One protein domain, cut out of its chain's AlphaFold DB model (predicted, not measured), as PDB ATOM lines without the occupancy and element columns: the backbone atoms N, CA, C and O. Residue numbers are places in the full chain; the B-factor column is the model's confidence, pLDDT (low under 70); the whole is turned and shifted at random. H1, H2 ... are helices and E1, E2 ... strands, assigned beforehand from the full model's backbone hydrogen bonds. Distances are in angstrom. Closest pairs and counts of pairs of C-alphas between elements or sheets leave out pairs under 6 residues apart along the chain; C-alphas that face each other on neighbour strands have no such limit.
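Overview. This is residues 3 to 121 of the 1104 residues of the protein "DNA helicase" of Symploca sp. SIO2E6 (UniProt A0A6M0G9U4). A strongly twisted sheet of five strands is built round the long E4 and E5 hairpin, with helix H2 slanting over one face and the short H5 on the opposite face. H1 stands beside the strands, H4 and H6 sit near opposite ends of the long hairpin, and the last residues, 116 to 121, stick out as a free tail. The printed part has 119 residues, with six named helices and five named strands in the order E1 H1 H2 H3 E2 E3 E4 E5 H4 H5 H6; the sheet runs E1 E5 E4 E3 E2 and is mixed, and the class is mixed, helices and strands. The whole is compact, with a radius of gyration of the C-alphas of 14.4 A and spans of 44 by 31 by 27 A.

Along the chain. Find C-alpha 3 at (-10.649, 28.984, 29.579), where the short strand E1 begins, residues 3 to 5. Next come H1, residues 7 to 14, 10.4 A long, and H2, residues 17 to 32, the longest helix, 23.7 A from first to last C-alpha. H3, residues 35 to 40, leads to the strands E2, residues 43 to 45, and E3, residues 48 to 53, 16.3 A long. Look at C-alpha 56 at (-27.542, 38.367, 28.893): from there E4 runs to residue 65 over 28.8 A, and E5, residues 68 to 78, runs back over 30.7 A. H4 is residues 82 to 89, H5 residues 99 to 102, and H6, residues 105 to 116, spans 16.2 A and ends at C-alpha 116 at (0.812, 24.909, 28.577).

Arrangement. Begin with the sheet, where E2, E3, E4 and E5 form a meander, each strand the antiparallel neighbour of the one before and each successive pair a hairpin. Between E4 and E5, at 159 degrees, look for N 63 and O 70, 2.9 A apart and within hydrogen-bond range. Between E3 and E4, at 144 degrees, N 51 and O 58 are within range at 2.9 A, and between E2 and E3, at 134 degrees, N 43 and O 50 at 2.8 A. The edge strand E1 is parallel to E5 at 41 degrees, with N 4 and O 71 within range at 2.8 A. H2 lies over E4 at a height over the sheet of 8.7 A, slantwise to the strands at 35 degrees on the local plane; its closest C-alphas to E1 are those of Glu 31 and Ile 3, 6.8 A apart. H5 is on the opposite face at a height of 8.6 A, and is over none of the strands, but only just, with 2 of its 4 C-alphas falling on E5 and 2 on E4. H1 is at the sheet's level, at a height of 1.9 A, and the C-alphas of Phe 9 and Arg 75 are its closest to E5, 4.7 A apart. H1 and H2 only just touch, and only at the corner, with 3 pairs of C-alphas within 8 A; the closest are those of Val 13 and Leu 20, 5.4 A apart. H3 only grazes the sheet with residues 35 to 39. H4 is on the sheet, its closest C-alpha pair with E5 being Tyr 84 and Phe 77, 5.9 A apart. H6 lies over E5 at a height of 8.7 A and runs across the strands, only just, at 61 degrees on the local plane. Every O i to N i+4 pair is within hydrogen-bond range in H1, H3, H4 and H6, against 10 of 12 in H2, while H5 is too short for such a pair.

Size, cuts and confidence. The two C-alphas farthest apart are those of Arg 82 and Thr 121, at 44.6 A. The printed part has no cut and no long link; the link from H4 to H5, 9 residues, is short, and the others are tight. Residues 116 to 121, of which 116 belongs to H6, stand free. The mean pLDDT of the printed part is 75.8, and the 33 residues under 70 include 33 to 40, 43 to 47, 92 to 98 and 117 to 121.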
ATOM      1  N   ILE A   3      -9.477  28.318  30.167       87.56
ATOM      2  CA  ILE A   3     -10.649  28.984  29.579       87.56
ATOM      3  C   ILE A   3     -10.398  29.365  28.122       87.56
ATOM      4  O   ILE A   3      -9.566  30.211  27.807       87.56
ATOM      5  N   TYR A   4     -11.175  28.767  27.226       88.12
ATOM      6  CA  TYR A   4     -11.199  29.087  25.805       88.12
ATOM      7  C   TYR A   4     -12.424  29.944  25.469       88.12
ATOM      8  O   TYR A   4     -13.482  29.831  26.090       88.12
ATOM      9  N   ARG A   5     -12.304  30.796  24.451       89.38
ATOM     10  CA  ARG A   5     -13.410  31.604  23.922       89.38
ATOM     11  C   ARG A   5     -13.480  31.416  22.415       89.38
ATOM     12  O   ARG A   5     -12.461  31.563  21.740       89.38
ATOM     13  N   THR A   6     -14.657  31.101  21.879       86.69
ATOM     14  CA  THR A   6     -14.845  31.069  20.422       86.69
ATOM     15  C   THR A   6     -14.715  32.477  19.834       86.69
ATOM     16  O   THR A   6     -14.944  33.486  20.506       86.69
ATOM     17  N   SER A   7     -14.382  32.556  18.543       82.62
ATOM     18  CA  SER A   7     -14.390  33.819  17.795       82.62
ATOM     19  C   SER A   7     -15.771  34.484  17.819       82.62
ATOM     20  O   SER A   7     -15.852  35.688  18.045       82.62
ATOM     21  N   GLN A   8     -16.849  33.701  17.677       84.06
ATOM     22  CA  GLN A   8     -18.228  34.190  17.785       84.06
ATOM     23  C   GLN A   8     -18.517  34.791  19.170       84.06
ATOM     24  O   GLN A   8     -19.109  35.866  19.249       84.06
ATOM     25  N   PHE A   9     -18.085  34.144  20.258       88.56
ATOM     26  CA  PHE A   9     -18.270  34.678  21.607       88.56
ATOM     27  C   PHE A   9     -17.514  35.996  21.810       88.56
ATOM     28  O   PHE A   9     -18.108  36.967  22.278       88.56
ATOM     29  N   ASN A  10     -16.236  36.064  21.413       87.81
ATOM     30  CA  ASN A  10     -15.453  37.298  21.511       87.81
ATOM     31  C   ASN A  10     -16.087  38.435  20.701       87.81
ATOM     32  O   ASN A  10     -16.305  39.508  21.251       87.81
ATOM     33  N   GLU A  11     -16.496  38.187  19.453       85.94
ATOM     34  CA  GLU A  11     -17.150  39.198  18.614       85.94
ATOM     35  C   GLU A  11     -18.450  39.733  19.249       85.94
ATOM     36  O   GLU A  11     -18.738  40.930  19.193       85.94
ATOM     37  N   GLN A  12     -19.244  38.869  19.891       87.62
ATOM     38  CA  GLN A  12     -20.457  39.291  20.600       87.62
ATOM     39  C   GLN A  12     -20.157  40.123  21.855       87.62
ATOM     40  O   GLN A  12     -20.898  41.064  22.144       87.62
ATOM     41  N   VAL A  13     -19.091  39.792  22.585       86.94
ATOM     42  CA  VAL A  13     -18.693  40.480  23.822       86.94
ATOM     43  C   VAL A  13     -17.982  41.809  23.535       86.94
ATOM     44  O   VAL A  13     -18.254  42.803  24.203       86.94
ATOM     45  N   GLU A  14     -17.137  41.881  22.507       86.12
ATOM     46  CA  GLU A  14     -16.424  43.100  22.086       86.12
ATOM     47  C   GLU A  14     -17.375  44.208  21.609       86.12
ATOM     48  O   GLU A  14     -17.127  45.391  21.847       86.12
ATOM     49  N   ARG A  15     -18.528  43.837  21.034       83.38
ATOM     50  CA  ARG A  15     -19.624  44.767  20.702       83.38
ATOM     51  C   ARG A  15     -20.266  45.427  21.937       83.38
ATOM     52  O   ARG A  15     -21.106  46.313  21.774       83.38
ATOM     53  N   GLN A  16     -19.919  45.010  23.161       80.19
ATOM     54  CA  GLN A  16     -20.444  45.545  24.420       80.19
ATOM     55  C   GLN A  16     -19.307  45.775  25.436       80.19
ATOM     56  O   GLN A  16     -19.006  44.927  26.273       80.19
ATOM     57  N   SER A  17     -18.694  46.961  25.407       71.75
ATOM     58  CA  SER A  17     -17.504  47.306  26.209       71.75
ATOM     59  C   SER A  17     -17.644  47.084  27.726       71.75
ATOM     60  O   SER A  17     -16.678  46.679  28.375       71.75
ATOM     61  N   SER A  18     -18.836  47.283  28.301       75.31
ATOM     62  CA  SER A  18     -19.118  46.984  29.713       75.31
ATOM     63  C   SER A  18     -19.092  45.483  30.028       75.31
ATOM     64  O   SER A  18     -18.553  45.086  31.063       75.31
ATOM     65  N   LEU A  19     -19.611  44.650  29.120       81.06
ATOM     66  CA  LEU A  19     -19.597  43.192  29.235       81.06
ATOM     67  C   LEU A  19     -18.176  42.643  29.077       81.06
ATOM     68  O   LEU A  19     -17.770  41.780  29.849       81.06
ATOM     69  N   LEU A  20     -17.389  43.175  28.137       82.75
ATOM     70  CA  LEU A  20     -15.995  42.770  27.924       82.75
ATOM     71  C   LEU A  20     -15.151  42.913  29.202       82.75
ATOM     72  O   LEU A  20     -14.432  41.988  29.581       82.75
ATOM     73  N   ALA A  21     -15.292  44.029  29.923       80.38
ATOM     74  CA  ALA A  21     -14.597  44.261  31.192       80.38
ATOM     75  C   ALA A  21     -15.093  43.371  32.355       80.38
ATOM     76  O   ALA A  21     -14.364  43.164  33.329       80.38
ATOM     77  N   GLN A  22     -16.324  42.855  32.291       80.88
ATOM     78  CA  GLN A  22     -16.857  41.883  33.255       80.88
ATOM     79  C   GLN A  22     -16.369  40.466  32.931       80.88
ATOM     80  O   GLN A  22     -15.771  39.818  33.785       80.88
ATOM     81  N   VAL A  23     -16.529  40.022  31.681       84.75
ATOM     82  CA  VAL A  23     -16.104  38.697  31.198       84.75
ATOM     83  C   VAL A  23     -14.593  38.499  31.340       84.75
ATOM     84  O   VAL A  23     -14.155  37.403  31.685       84.75
ATOM     85  N   ASN A  24     -13.781  39.544  31.142       84.31
ATOM     86  CA  ASN A  24     -12.334  39.467  31.362       84.31
ATOM     87  C   ASN A  24     -11.961  39.244  32.834       84.31
ATOM     88  O   ASN A  24     -11.145  38.367  33.104       84.31
ATOM     89  N   ARG A  25     -12.582  39.969  33.775       82.25
ATOM     90  CA  ARG A  25     -12.370  39.737  35.216       82.25
ATOM     91  C   ARG A  25     -12.837  38.345  35.629       82.25
ATOM     92  O   ARG A  25     -12.075  37.614  36.247       82.25
ATOM     93  N   LEU A  26     -14.027  37.949  35.179       82.81
ATOM     94  CA  LEU A  26     -14.575  36.623  35.435       82.81
ATOM     95  C   LEU A  26     -13.651  35.501  34.938       82.81
ATOM     96  O   LEU A  26     -13.465  34.521  35.645       82.81
ATOM     97  N   CYS A  27     -13.069  35.611  33.740       83.75
ATOM     98  CA  CYS A  27     -12.159  34.569  33.254       83.75
ATOM     99  C   CYS A  27     -10.890  34.482  34.112       83.75
ATOM    100  O   CYS A  27     -10.517  33.382  34.497       83.75
ATOM    101  N   ALA A  28     -10.298  35.619  34.494       80.50
ATOM    102  CA  ALA A  28      -9.136  35.633  35.386       80.50
ATOM    103  C   ALA A  28      -9.448  35.038  36.778       80.50
ATOM    104  O   ALA A  28      -8.616  34.344  37.353       80.50
ATOM    105  N   GLU A  29     -10.656  35.262  37.308       79.81
ATOM    106  CA  GLU A  29     -11.137  34.626  38.543       79.81
ATOM    107  C   GLU A  29     -11.326  33.106  38.374       79.81
ATOM    108  O   GLU A  29     -10.857  32.324  39.192       79.81
ATOM    109  N   LEU A  30     -11.987  32.662  37.302       80.19
ATOM    110  CA  LEU A  30     -12.241  31.239  37.038       80.19
ATOM    111  C   LEU A  30     -10.958  30.455  36.674       80.19
ATOM    112  O   LEU A  30     -10.883  29.241  36.878       80.19
ATOM    113  N   GLU A  31      -9.931  31.118  36.144       79.62
ATOM    114  CA  GLU A  31      -8.634  30.498  35.853       79.62
ATOM    115  C   GLU A  31      -7.911  30.055  37.134       79.62
ATOM    116  O   GLU A  31      -7.317  28.970  37.138       79.62
ATOM    117  N   THR A  32      -8.036  30.818  38.230       75.56
ATOM    118  CA  THR A  32      -7.414  30.517  39.535       75.56
ATOM    119  C   THR A  32      -8.205  29.532  40.403       75.56
ATOM    120  O   THR A  32      -7.638  28.957  41.330       75.56
ATOM    121  N   MET A  33      -9.483  29.299  40.092       67.38
ATOM    122  CA  MET A  33     -10.366  28.380  40.820       67.38
ATOM    123  C   MET A  33     -10.155  26.903  40.436       67.38
ATOM    124  O   MET A  33      -9.733  26.560  39.317       67.38
ATOM    125  N   ARG A  34     -10.499  26.006  41.372       62.22
ATOM    126  CA  ARG A  34     -10.572  24.553  41.140       62.22
ATOM    127  C   ARG A  34     -11.735  24.219  40.197       62.22
ATOM    128  O   ARG A  34     -12.629  25.029  39.979       62.22
ATOM    129  N   VAL A  35     -11.726  23.034  39.586       60.75
ATOM    130  CA  VAL A  35     -12.723  22.656  38.560       60.75
ATOM    131  C   VAL A  35     -14.147  22.618  39.124       60.75
ATOM    132  O   VAL A  35     -15.077  23.094  38.480       60.75
ATOM    133  N   ASP A  36     -14.308  22.091  40.333       51.09
ATOM    134  CA  ASP A  36     -15.551  22.049  41.103       51.09
ATOM    135  C   ASP A  36     -16.067  23.456  41.451       51.09
ATOM    136  O   ASP A  36     -17.237  23.761  41.213       51.09
ATOM    137  N   GLU A  37     -15.177  24.342  41.907       61.34
ATOM    138  CA  GLU A  37     -15.477  25.758  42.162       61.34
ATOM    139  C   GLU A  37     -15.867  26.506  40.878       61.34
ATOM    140  O   GLU A  37     -16.821  27.280  40.877       61.34
ATOM    141  N   VAL A  38     -15.178  26.260  39.755       66.12
ATOM    142  CA  VAL A  38     -15.551  26.831  38.451       66.12
ATOM    143  C   VAL A  38     -16.930  26.337  38.039       66.12
ATOM    144  O   VAL A  38     -17.767  27.150  37.657       66.12
ATOM    145  N   GLN A  39     -17.201  25.035  38.142       63.72
ATOM    146  CA  GLN A  39     -18.494  24.461  37.769       63.72
ATOM    147  C   GLN A  39     -19.652  24.990  38.629       63.72
ATOM    148  O   GLN A  39     -20.755  25.135  38.102       63.72
ATOM    149  N   SER A  40     -19.434  25.331  39.908       60.00
ATOM    150  CA  SER A  40     -20.486  25.907  40.761       60.00
ATOM    151  C   SER A  40     -20.852  27.355  40.408       60.00
ATOM    152  O   SER A  40     -21.896  27.838  40.837       60.00
ATOM    153  N   ARG A  41     -20.046  28.056  39.593       72.25
ATOM    154  CA  ARG A  41     -20.337  29.422  39.106       72.25
ATOM    155  C   ARG A  41     -21.285  29.476  37.896       72.25
ATOM    156  O   ARG A  41     -21.470  30.561  37.330       72.25
ATOM    157  N   PHE A  42     -21.851  28.339  37.480       73.62
ATOM    158  CA  PHE A  42     -22.696  28.193  36.292       73.62
ATOM    159  C   PHE A  42     -23.973  27.397  36.585       73.62
ATOM    160  O   PHE A  42     -23.961  26.386  37.281       73.62
ATOM    161  N   GLU A  43     -25.071  27.806  35.957       68.19
ATOM    162  CA  GLU A  43     -26.305  27.029  35.891       68.19
ATOM    163  C   GLU A  43     -26.170  25.958  34.791       68.19
ATOM    164  O   GLU A  43     -25.826  26.276  33.648       68.19
ATOM    165  N   ARG A  44     -26.444  24.684  35.099       64.12
ATOM    166  CA  ARG A  44     -26.363  23.589  34.113       64.12
ATOM    167  C   ARG A  44     -27.598  23.597  33.196       64.12
ATOM    168  O   ARG A  44     -28.706  23.289  33.628       64.12
ATOM    169  N   LEU A  45     -27.401  23.910  31.913       65.56
ATOM    170  CA  LEU A  45     -28.398  23.821  30.839       65.56
ATOM    171  C   LEU A  45     -27.986  22.742  29.825       65.56
ATOM    172  O   LEU A  45     -27.676  23.065  28.678       65.56
ATOM    173  N   TYR A  46     -28.007  21.472  30.253       52.84
ATOM    174  CA  TYR A  46     -27.531  20.318  29.474       52.84
ATOM    175  C   TYR A  46     -27.867  20.407  27.963       52.84
ATOM    176  O   TYR A  46     -29.028  20.711  27.636       52.84
ATOM    177  N   PRO A  47     -26.890  20.158  27.063       56.16
ATOM    178  CA  PRO A  47     -25.490  19.776  27.345       56.16
ATOM    179  C   PRO A  47     -24.571  20.930  27.808       56.16
ATOM    180  O   PRO A  47     -23.414  20.708  28.152       56.16
ATOM    181  N   TYR A  48     -25.078  22.160  27.871       81.44
ATOM    182  CA  TYR A  48     -24.284  23.369  28.094       81.44
ATOM    183  C   TYR A  48     -24.264  23.856  29.552       81.44
ATOM    184  O   TYR A  48     -25.072  23.476  30.401       81.44
ATOM    185  N   LEU A  49     -23.365  24.799  29.821       79.31
ATOM    186  CA  LEU A  49     -23.339  25.650  31.006       79.31
ATOM    187  C   LEU A  49     -23.856  27.048  30.646       79.31
ATOM    188  O   LEU A  49     -23.554  27.572  29.575       79.31
ATOM    189  N   LYS A  50     -24.604  27.678  31.552       85.06
ATOM    190  CA  LYS A  50     -25.115  29.046  31.416       85.06
ATOM    191  C   LYS A  50     -24.644  29.908  32.578       85.06
ATOM    192  O   LYS A  50     -24.709  29.501  33.734       85.06
ATOM    193  N   ARG A  51     -24.303  31.159  32.281       84.19
ATOM    194  CA  ARG A  51     -24.195  32.227  33.274       84.19
ATOM    195  C   ARG A  51     -25.119  33.395  32.924       84.19
ATOM    196  O   ARG A  51     -25.244  33.772  31.756       84.19
ATOM    197  N   LYS A  52     -25.790  33.944  33.937       82.44
ATOM    198  CA  LYS A  52     -26.685  35.104  33.827       82.44
ATOM    199  C   LYS A  52     -25.904  36.372  34.164       82.44
ATOM    200  O   LYS A  52     -25.377  36.475  35.263       82.44
ATOM    201  N   GLU A  53     -25.871  37.333  33.245       80.56
ATOM    202  CA  GLU A  53     -25.304  38.670  33.477       80.56
ATOM    203  C   GLU A  53     -26.353  39.703  33.031       80.56
ATOM    204  O   GLU A  53     -26.465  40.063  31.857       80.56
ATOM    205  N   GLY A  54     -27.234  40.091  33.959       77.69
ATOM    206  CA  GLY A  54     -28.430  40.885  33.656       77.69
ATOM    207  C   GLY A  54     -29.351  40.193  32.639       77.69
ATOM    208  O   GLY A  54     -29.745  39.039  32.819       77.69
ATOM    209  N   ASN A  55     -29.670  40.887  31.541       77.94
ATOM    210  CA  ASN A  55     -30.470  40.351  30.426       77.94
ATOM    211  C   ASN A  55     -29.677  39.459  29.453       77.94
ATOM    212  O   ASN A  55     -30.238  38.984  28.462       77.94
ATOM    213  N   LEU A  56     -28.387  39.230  29.708       84.88
ATOM    214  CA  LEU A  56     -27.542  38.367  28.893       84.88
ATOM    215  C   LEU A  56     -27.463  36.958  29.478       84.88
ATOM    216  O   LEU A  56     -27.626  36.723  30.682       84.88
ATOM    217  N   ARG A  57     -27.256  36.004  28.577       89.00
ATOM    218  CA  ARG A  57     -27.227  34.568  28.832       89.00
ATOM    219  C   ARG A  57     -25.988  34.028  28.128       89.00
ATOM    220  O   ARG A  57     -25.988  33.837  26.913       89.00
ATOM    221  N   LEU A  58     -24.899  33.908  28.882       91.19
ATOM    222  CA  LEU A  58     -23.596  33.496  28.377       91.19
ATOM    223  C   LEU A  58     -23.540  31.970  28.427       91.19
ATOM    224  O   LEU A  58     -23.680  31.390  29.502       91.19
ATOM    225  N   ILE A  59     -23.370  31.338  27.272       90.19
ATOM    226  CA  ILE A  59     -23.380  29.885  27.107       90.19
ATOM    227  C   ILE A  59     -21.950  29.389  26.908       90.19
ATOM    228  O   ILE A  59     -21.198  29.931  26.094       90.19
ATOM    229  N   ALA A  60     -21.596  28.341  27.640       89.12
ATOM    230  CA  ALA A  60     -20.320  27.644  27.571       89.12
ATOM    231  C   ALA A  60     -20.534  26.123  27.527       89.12
ATOM    232  O   ALA A  60     -21.624  25.629  27.802       89.12
ATOM    233  N   CYS A  61     -19.485  25.372  27.228       84.12
ATOM    234  CA  CYS A  61     -19.393  23.933  27.482       84.12
ATOM    235  C   CYS A  61     -18.034  23.617  28.118       84.12
ATOM    236  O   CYS A  61     -17.167  24.490  28.199       84.12
ATOM    237  N   ILE A  62     -17.823  22.378  28.560       80.44
ATOM    238  CA  ILE A  62     -16.500  21.901  28.979       80.44
ATOM    239  C   ILE A  62     -16.012  20.897  27.935       80.44
ATOM    240  O   ILE A  62     -16.719  19.954  27.595       80.44
ATOM    241  N   ARG A  63     -14.798  21.092  27.415       75.69
ATOM    242  CA  ARG A  63     -14.139  20.167  26.478       75.69
ATOM    243  C   ARG A  63     -12.880  19.605  27.131       75.69
ATOM    244  O   ARG A  63     -12.048  20.368  27.618       75.69
ATOM    245  N   ARG A  64     -12.730  18.276  27.130       64.06
ATOM    246  CA  ARG A  64     -11.541  17.586  27.660       64.06
ATOM    247  C   ARG A  64     -10.560  17.271  26.526       64.06
ATOM    248  O   ARG A  64     -10.945  16.676  25.520       64.06
ATOM    249  N   LEU A  65      -9.290  17.646  26.681       70.69
ATOM    250  CA  LEU A  65      -8.207  17.318  25.748       70.69
ATOM    251  C   LEU A  65      -7.090  16.582  26.495       70.69
ATOM    252  O   LEU A  65      -6.215  17.190  27.107       70.69
ATOM    253  N   GLY A  66      -7.123  15.247  26.439       65.25
ATOM    254  CA  GLY A  66      -6.275  14.416  27.297       65.25
ATOM    255  C   GLY A  66      -6.710  14.567  28.754       65.25
ATOM    256  O   GLY A  66      -7.885  14.388  29.063       65.25
ATOM    257  N   ASN A  67      -5.786  14.946  29.635       58.94
ATOM    258  CA  ASN A  67      -6.092  15.124  31.058       58.94
ATOM    259  C   ASN A  67      -6.677  16.510  31.382       58.94
ATOM    260  O   ASN A  67      -7.204  16.695  32.476       58.94
ATOM    261  N   GLU A  68      -6.619  17.460  30.447       68.62
ATOM    262  CA  GLU A  68      -6.989  18.860  30.676       68.62
ATOM    263  C   GLU A  68      -8.469  19.114  30.395       68.62
ATOM    264  O   GLU A  68      -8.974  18.736  29.335       68.62
ATOM    265  N   GLN A  69      -9.150  19.813  31.306       74.81
ATOM    266  CA  GLN A  69     -10.499  20.336  31.083       74.81
ATOM    267  C   GLN A  69     -10.450  21.827  30.737       74.81
ATOM    268  O   GLN A  69      -9.845  22.630  31.452       74.81
ATOM    269  N   ILE A  70     -11.121  22.190  29.644       84.69
ATOM    270  CA  ILE A  70     -11.178  23.550  29.113       84.69
ATOM    271  C   ILE A  70     -12.634  24.017  29.132       84.69
ATOM    272  O   ILE A  70     -13.488  23.419  28.476       84.69
ATOM    273  N   LEU A  71     -12.916  25.091  29.868       87.62
ATOM    274  CA  LEU A  71     -14.194  25.791  29.800       87.62
ATOM    275  C   LEU A  71     -14.216  26.607  28.505       87.62
ATOM    276  O   LEU A  71     -13.453  27.556  28.350       87.62
ATOM    277  N   CYS A  72     -15.086  26.245  27.573       87.94
ATOM    278  CA  CYS A  72     -15.190  26.880  26.269       87.94
ATOM    279  C   CYS A  72     -16.430  27.773  26.217       87.94
ATOM    280  O   CYS A  72     -17.550  27.275  26.124       87.94
ATOM    281  N   TRP A  73     -16.245  29.091  26.228       90.88
ATOM    282  CA  TRP A  73     -17.328  30.042  25.981       90.88
ATOM    283  C   TRP A  73     -17.757  30.000  24.512       90.88
ATOM    284  O   TRP A  73     -16.941  30.233  23.620       90.88
ATOM    285  N   LEU A  74     -19.038  29.703  24.276       88.19
ATOM    286  CA  LEU A  74     -19.605  29.431  22.953       88.19
ATOM    287  C   LEU A  74     -20.302  30.652  22.356       88.19
ATOM    288  O   LEU A  74     -20.020  31.028  21.219       88.19
ATOM    289  N   ARG A  75     -21.246  31.244  23.101       89.88
ATOM    290  CA  ARG A  75     -22.168  32.262  22.573       89.88
ATOM    291  C   ARG A  75     -22.792  33.101  23.685       89.88
ATOM    292  O   ARG A  75     -22.999  32.618  24.794       89.88
ATOM    293  N   VAL A  76     -23.146  34.341  23.371       89.75
ATOM    294  CA  VAL A  76     -24.002  35.195  24.201       89.75
ATOM    295  C   VAL A  76     -25.377  35.301  23.547       89.75
ATOM    296  O   VAL A  76     -25.491  35.634  22.367       89.75
ATOM    297  N   PHE A  77     -26.431  35.055  24.317       88.12
ATOM    298  CA  PHE A  77     -27.806  35.370  23.939       88.12
ATOM    299  C   PHE A  77     -28.334  36.553  24.757       88.12
ATOM    300  O   PHE A  77     -27.922  36.759  25.902       88.12
ATOM    301  N   ARG A  78     -29.284  37.307  24.195       83.75
ATOM    302  CA  ARG A  78     -30.175  38.173  24.978       83.75
ATOM    303  C   ARG A  78     -31.444  37.402  25.314       83.75
ATOM    304  O   ARG A  78     -31.970  36.654  24.491       83.75
ATOM    305  N   ARG A  79     -31.935  37.588  26.534       73.75
ATOM    306  CA  ARG A  79     -33.213  37.033  26.982       73.75
ATOM    307  C   ARG A  79     -34.369  37.604  26.150       73.75
ATOM    308  O   ARG A  79     -34.393  38.800  25.880       73.75
ATOM    309  N   GLY A  80     -35.310  36.744  25.757       70.19
ATOM    310  CA  GLY A  80     -36.450  37.096  24.902       70.19
ATOM    311  C   GLY A  80     -36.150  37.154  23.396       70.19
ATOM    312  O   GLY A  80     -37.087  37.228  22.604       70.19
ATOM    313  N   ASP A  81     -34.883  37.071  22.968       81.94
ATOM    314  CA  ASP A  81     -34.564  36.968  21.540       81.94
ATOM    315  C   ASP A  81     -35.065  35.633  20.976       81.94
ATOM    316  O   ASP A  81     -34.855  34.567  21.562       81.94
ATOM    317  N   ARG A  82     -35.624  35.663  19.760       78.06
ATOM    318  CA  ARG A  82     -36.107  34.466  19.046       78.06
ATOM    319  C   ARG A  82     -35.068  33.337  18.972       78.06
ATOM    320  O   ARG A  82     -35.443  32.175  19.057       78.06
ATOM    321  N   GLN A  83     -33.781  33.673  18.845       80.44
ATOM    322  CA  GLN A  83     -32.694  32.686  18.830       80.44
ATOM    323  C   GLN A  83     -32.467  32.022  20.199       80.44
ATOM    324  O   GLN A  83     -32.101  30.854  20.243       80.44
ATOM    325  N   TYR A  84     -32.698  32.729  21.310       84.56
ATOM    326  CA  TYR A  84     -32.623  32.140  22.651       84.56
ATOM    327  C   TYR A  84     -33.827  31.232  22.922       84.56
ATOM    328  O   TYR A  84     -33.669  30.126  23.430       84.56
ATOM    329  N   GLU A  85     -35.021  31.653  22.498       78.00
ATOM    330  CA  GLU A  85     -36.240  30.837  22.564       78.00
ATOM    331  C   GLU A  85     -36.148  29.552  21.734       78.00
ATOM    332  O   GLU A  85     -36.670  28.509  22.124       78.00
ATOM    333  N   GLU A  86     -35.489  29.610  20.579       78.88
ATOM    334  CA  GLU A  86     -35.208  28.452  19.732       78.88
ATOM    335  C   GLU A  86     -34.163  27.528  20.378       78.88
ATOM    336  O   GLU A  86     -34.402  26.326  20.487       78.88
ATOM    337  N   PHE A  87     -33.083  28.090  20.933       81.25
ATOM    338  CA  PHE A  87     -32.084  27.356  21.718       81.25
ATOM    339  C   PHE A  87     -32.691  26.638  22.933       81.25
ATOM    340  O   PHE A  87     -32.370  25.481  23.189       81.25
ATOM    341  N   LEU A  88     -33.610  27.271  23.670       76.00
ATOM    342  CA  LEU A  88     -34.275  26.639  24.815       76.00
ATOM    343  C   LEU A  88     -35.262  25.522  24.422       76.00
ATOM    344  O   LEU A  88     -35.586  24.695  25.278       76.00
ATOM    345  N   ARG A  89     -35.741  25.482  23.169       70.44
ATOM    346  CA  ARG A  89     -36.654  24.437  22.661       70.44
ATOM    347  C   ARG A  89     -35.922  23.163  22.254       70.44
ATOM    348  O   ARG A  89     -36.393  22.085  22.603       70.44
ATOM    349  N   ASP A  90     -34.811  23.298  21.535       69.31
ATOM    350  CA  ASP A  90     -33.959  22.188  21.107       69.31
ATOM    351  C   ASP A  90     -32.488  22.623  21.176       69.31
ATOM    352  O   ASP A  90     -31.975  23.319  20.301       69.31
ATOM    353  N   ARG A  91     -31.831  22.247  22.278       74.38
ATOM    354  CA  ARG A  91     -30.449  22.639  22.605       74.38
ATOM    355  C   ARG A  91     -29.422  21.835  21.812       74.38
ATOM    356  O   ARG A  91     -28.353  22.348  21.479       74.38
ATOM    357  N   GLU A  92     -29.736  20.574  21.541       63.22
ATOM    358  CA  GLU A  92     -28.828  19.619  20.904       63.22
ATOM    359  C   GLU A  92     -28.754  19.881  19.393       63.22
ATOM    360  O   GLU A  92     -27.666  19.855  18.828       63.22
ATOM    361  N   ASN A  93     -29.872  20.262  18.759       65.19
ATOM    362  CA  ASN A  93     -29.941  20.540  17.317       65.19
ATOM    363  C   ASN A  93     -30.052  22.040  16.972       65.19
ATOM    364  O   ASN A  93     -30.447  22.392  15.854       65.19
ATOM    365  N   PHE A  94     -29.733  22.937  17.914       68.19
ATOM    366  CA  PHE A  94     -29.916  24.384  17.754       68.19
ATOM    367  C   PHE A  94     -29.209  24.939  16.504       68.19
ATOM    368  O   PHE A  94     -27.990  25.093  16.472       68.19
ATOM    369  N   GLY A  95     -29.981  25.315  15.482       51.94
ATOM    370  CA  GLY A  95     -29.424  25.861  14.243       51.94
ATOM    371  C   GLY A  95     -28.759  24.816  13.338       51.94
ATOM    372  O   GLY A  95     -27.805  25.154  12.643       51.94
ATOM    373  N   ILE A  96     -29.288  23.582  13.310       51.34
ATOM    374  CA  ILE A  96     -28.896  22.438  12.450       51.34
ATOM    375  C   ILE A  96     -27.699  21.622  12.986       51.34
ATOM    376  O   ILE A  96     -27.580  20.446  12.648       51.34
ATOM    377  N   GLN A  97     -26.845  22.177  13.854       60.28
ATOM    378  CA  GLN A  97     -25.757  21.446  14.528       60.28
ATOM    379  C   GLN A  97     -25.537  21.960  15.965       60.28
ATOM    380  O   GLN A  97     -25.801  23.135  16.215       60.28
ATOM    381  N   PRO A  98     -24.999  21.143  16.896       65.75
ATOM    382  CA  PRO A  98     -24.675  21.592  18.252       65.75
ATOM    383  C   PRO A  98     -23.748  22.818  18.258       65.75
ATOM    384  O   PRO A  98     -22.820  22.900  17.450       65.75
ATOM    385  N   LEU A  99     -23.903  23.731  19.227       73.00
ATOM    386  CA  LEU A  99     -23.011  24.900  19.372       73.00
ATOM    387  C   LEU A  99     -21.539  24.489  19.576       73.00
ATOM    388  O   LEU A  99     -20.624  25.223  19.215       73.00
ATOM    389  N   GLU A 100     -21.300  23.289  20.100       65.31
ATOM    390  CA  GLU A 100     -19.979  22.674  20.249       65.31
ATOM    391  C   GLU A 100     -19.261  22.350  18.931       65.31
ATOM    392  O   GLU A 100     -18.028  22.266  18.926       65.31
ATOM    393  N   ALA A 101     -19.993  22.207  17.821       68.69
ATOM    394  CA  ALA A 101     -19.418  21.992  16.490       68.69
ATOM    395  C   ALA A 101     -18.626  23.217  15.990       68.69
ATOM    396  O   ALA A 101     -17.790  23.099  15.097       68.69
ATOM    397  N   GLN A 102     -18.828  24.387  16.611       68.38
ATOM    398  CA  GLN A 102     -18.037  25.595  16.366       68.38
ATOM    399  C   GLN A 102     -16.576  25.474  16.840       68.38
ATOM    400  O   GLN A 102     -15.737  26.285  16.449       68.38
ATOM    401  N   ILE A 103     -16.257  24.490  17.690       76.31
ATOM    402  CA  ILE A 103     -14.907  24.273  18.218       76.31
ATOM    403  C   ILE A 103     -14.235  23.136  17.447       76.31
ATOM    404  O   ILE A 103     -14.506  21.956  17.689       76.31
ATOM    405  N   GLN A 104     -13.298  23.495  16.568       78.50
ATOM    406  CA  GLN A 104     -12.427  22.521  15.915       78.50
ATOM    407  C   GLN A 104     -11.380  21.989  16.902       78.50
ATOM    408  O   GLN A 104     -10.561  22.739  17.437       78.50
ATOM    409  N   ASP A 105     -11.366  20.671  17.100       72.88
ATOM    410  CA  ASP A 105     -10.438  19.969  17.998       72.88
ATOM    411  C   ASP A 105      -8.958  20.259  17.688       72.88
ATOM    412  O   ASP A 105      -8.127  20.331  18.593       72.88
ATOM    413  N   THR A 106      -8.616  20.453  16.414       75.44
ATOM    414  CA  THR A 106      -7.270  20.827  15.952       75.44
ATOM    415  C   THR A 106      -6.841  22.197  16.479       75.44
ATOM    416  O   THR A 106      -5.738  22.329  17.012       75.44
ATOM    417  N   GLN A 107      -7.726  23.193  16.392       80.06
ATOM    418  CA  GLN A 107      -7.502  24.552  16.883       80.06
ATOM    419  C   GLN A 107      -7.408  24.579  18.415       80.06
ATOM    420  O   GLN A 107      -6.478  25.170  18.963       80.06
ATOM    421  N   LEU A 108      -8.312  23.878  19.110       79.69
ATOM    422  CA  LEU A 108      -8.314  23.812  20.574       79.69
ATOM    423  C   LEU A 108      -7.033  23.144  21.116       79.69
ATOM    424  O   LEU A 108      -6.448  23.622  22.085       79.69
ATOM    425  N   ARG A 109      -6.531  22.094  20.445       78.44
ATOM    426  CA  ARG A 109      -5.244  21.442  20.774       78.44
ATOM    427  C   ARG A 109      -4.035  22.354  20.551       78.44
ATOM    428  O   ARG A 109      -3.088  22.295  21.332       78.44
ATOM    429  N   GLN A 110      -4.038  23.177  19.501       80.25
ATOM    430  CA  GLN A 110      -2.970  24.157  19.253       80.25
ATOM    431  C   GLN A 110      -2.990  25.291  20.287       80.25
ATOM    432  O   GLN A 110      -1.938  25.683  20.795       80.25
ATOM    433  N   TRP A 111      -4.180  25.777  20.646       85.88
ATOM    434  CA  TRP A 111      -4.351  26.771  21.703       85.88
ATOM    435  C   TRP A 111      -3.862  26.243  23.060       85.88
ATOM    436  O   TRP A 111      -3.023  26.887  23.689       85.88
ATOM    437  N   LEU A 112      -4.288  25.037  23.460       80.88
ATOM    438  CA  LEU A 112      -3.886  24.418  24.728       80.88
ATOM    439  C   LEU A 112      -2.362  24.258  24.835       80.88
ATOM    440  O   LEU A 112      -1.790  24.609  25.861       80.88
ATOM    441  N   LYS A 113      -1.686  23.811  23.765       79.25
ATOM    442  CA  LYS A 113      -0.214  23.722  23.738       79.25
ATOM    443  C   LYS A 113       0.467  25.073  23.970       79.25
ATOM    444  O   LYS A 113       1.485  25.125  24.652       79.25
ATOM    445  N   THR A 114      -0.086  26.155  23.421       79.62
ATOM    446  CA  THR A 114       0.433  27.514  23.638       79.62
ATOM    447  C   THR A 114       0.256  27.952  25.096       79.62
ATOM    448  O   THR A 114       1.176  28.529  25.665       79.62
ATOM    449  N   GLN A 115      -0.880  27.626  25.724       79.00
ATOM    450  CA  GLN A 115      -1.134  27.925  27.140       79.00
ATOM    451  C   GLN A 115      -0.245  27.095  28.082       79.00
ATOM    452  O   GLN A 115       0.370  27.642  28.993       79.00
ATOM    453  N   GLN A 116      -0.086  25.795  27.821       70.88
ATOM    454  CA  GLN A 116       0.812  24.909  28.577       70.88
ATOM    455  C   GLN A 116       2.300  25.281  28.430       70.88
ATOM    456  O   GLN A 116       3.100  24.963  29.304       70.88
ATOM    457  N   ALA A 117       2.691  25.960  27.346       66.25
ATOM    458  CA  ALA A 117       4.044  26.499  27.184       66.25
ATOM    459  C   ALA A 117       4.277  27.812  27.961       66.25
ATOM    460  O   ALA A 117       5.425  28.218  28.134       66.25
ATOM    461  N   GLN A 118       3.208  28.481  28.408       63.62
ATOM    462  CA  GLN A 118       3.252  29.727  29.185       63.62
ATOM    463  C   GLN A 118       3.056  29.474  30.688       63.62
ATOM    464  O   GLN A 118       3.675  30.147  31.511       63.62
ATOM    465  N   SER A 119       2.251  28.472  31.046       53.09
ATOM    466  CA  SER A 119       2.009  28.045  32.426       53.09
ATOM    467  C   SER A 119       2.961  26.920  32.831       53.09
ATOM    468  O   SER A 119       2.834  25.789  32.364       53.09
ATOM    469  N   GLY A 120       3.900  27.217  33.737       45.12
ATOM    470  CA  GLY A 120       4.784  26.212  34.339       45.12
ATOM    471  C   GLY A 120       3.997  25.040  34.940       45.12
ATOM    472  O   GLY A 120       2.921  25.230  35.498       45.12
ATOM    473  N   THR A 121       4.531  23.826  34.790       37.75
ATOM    474  CA  THR A 121       3.811  22.548  34.917       37.75
ATOM    475  C   THR A 121       2.962  22.404  36.188       37.75
ATOM    476  O   THR A 121       3.474  22.063  37.253       37.75
TER     477      THR A 121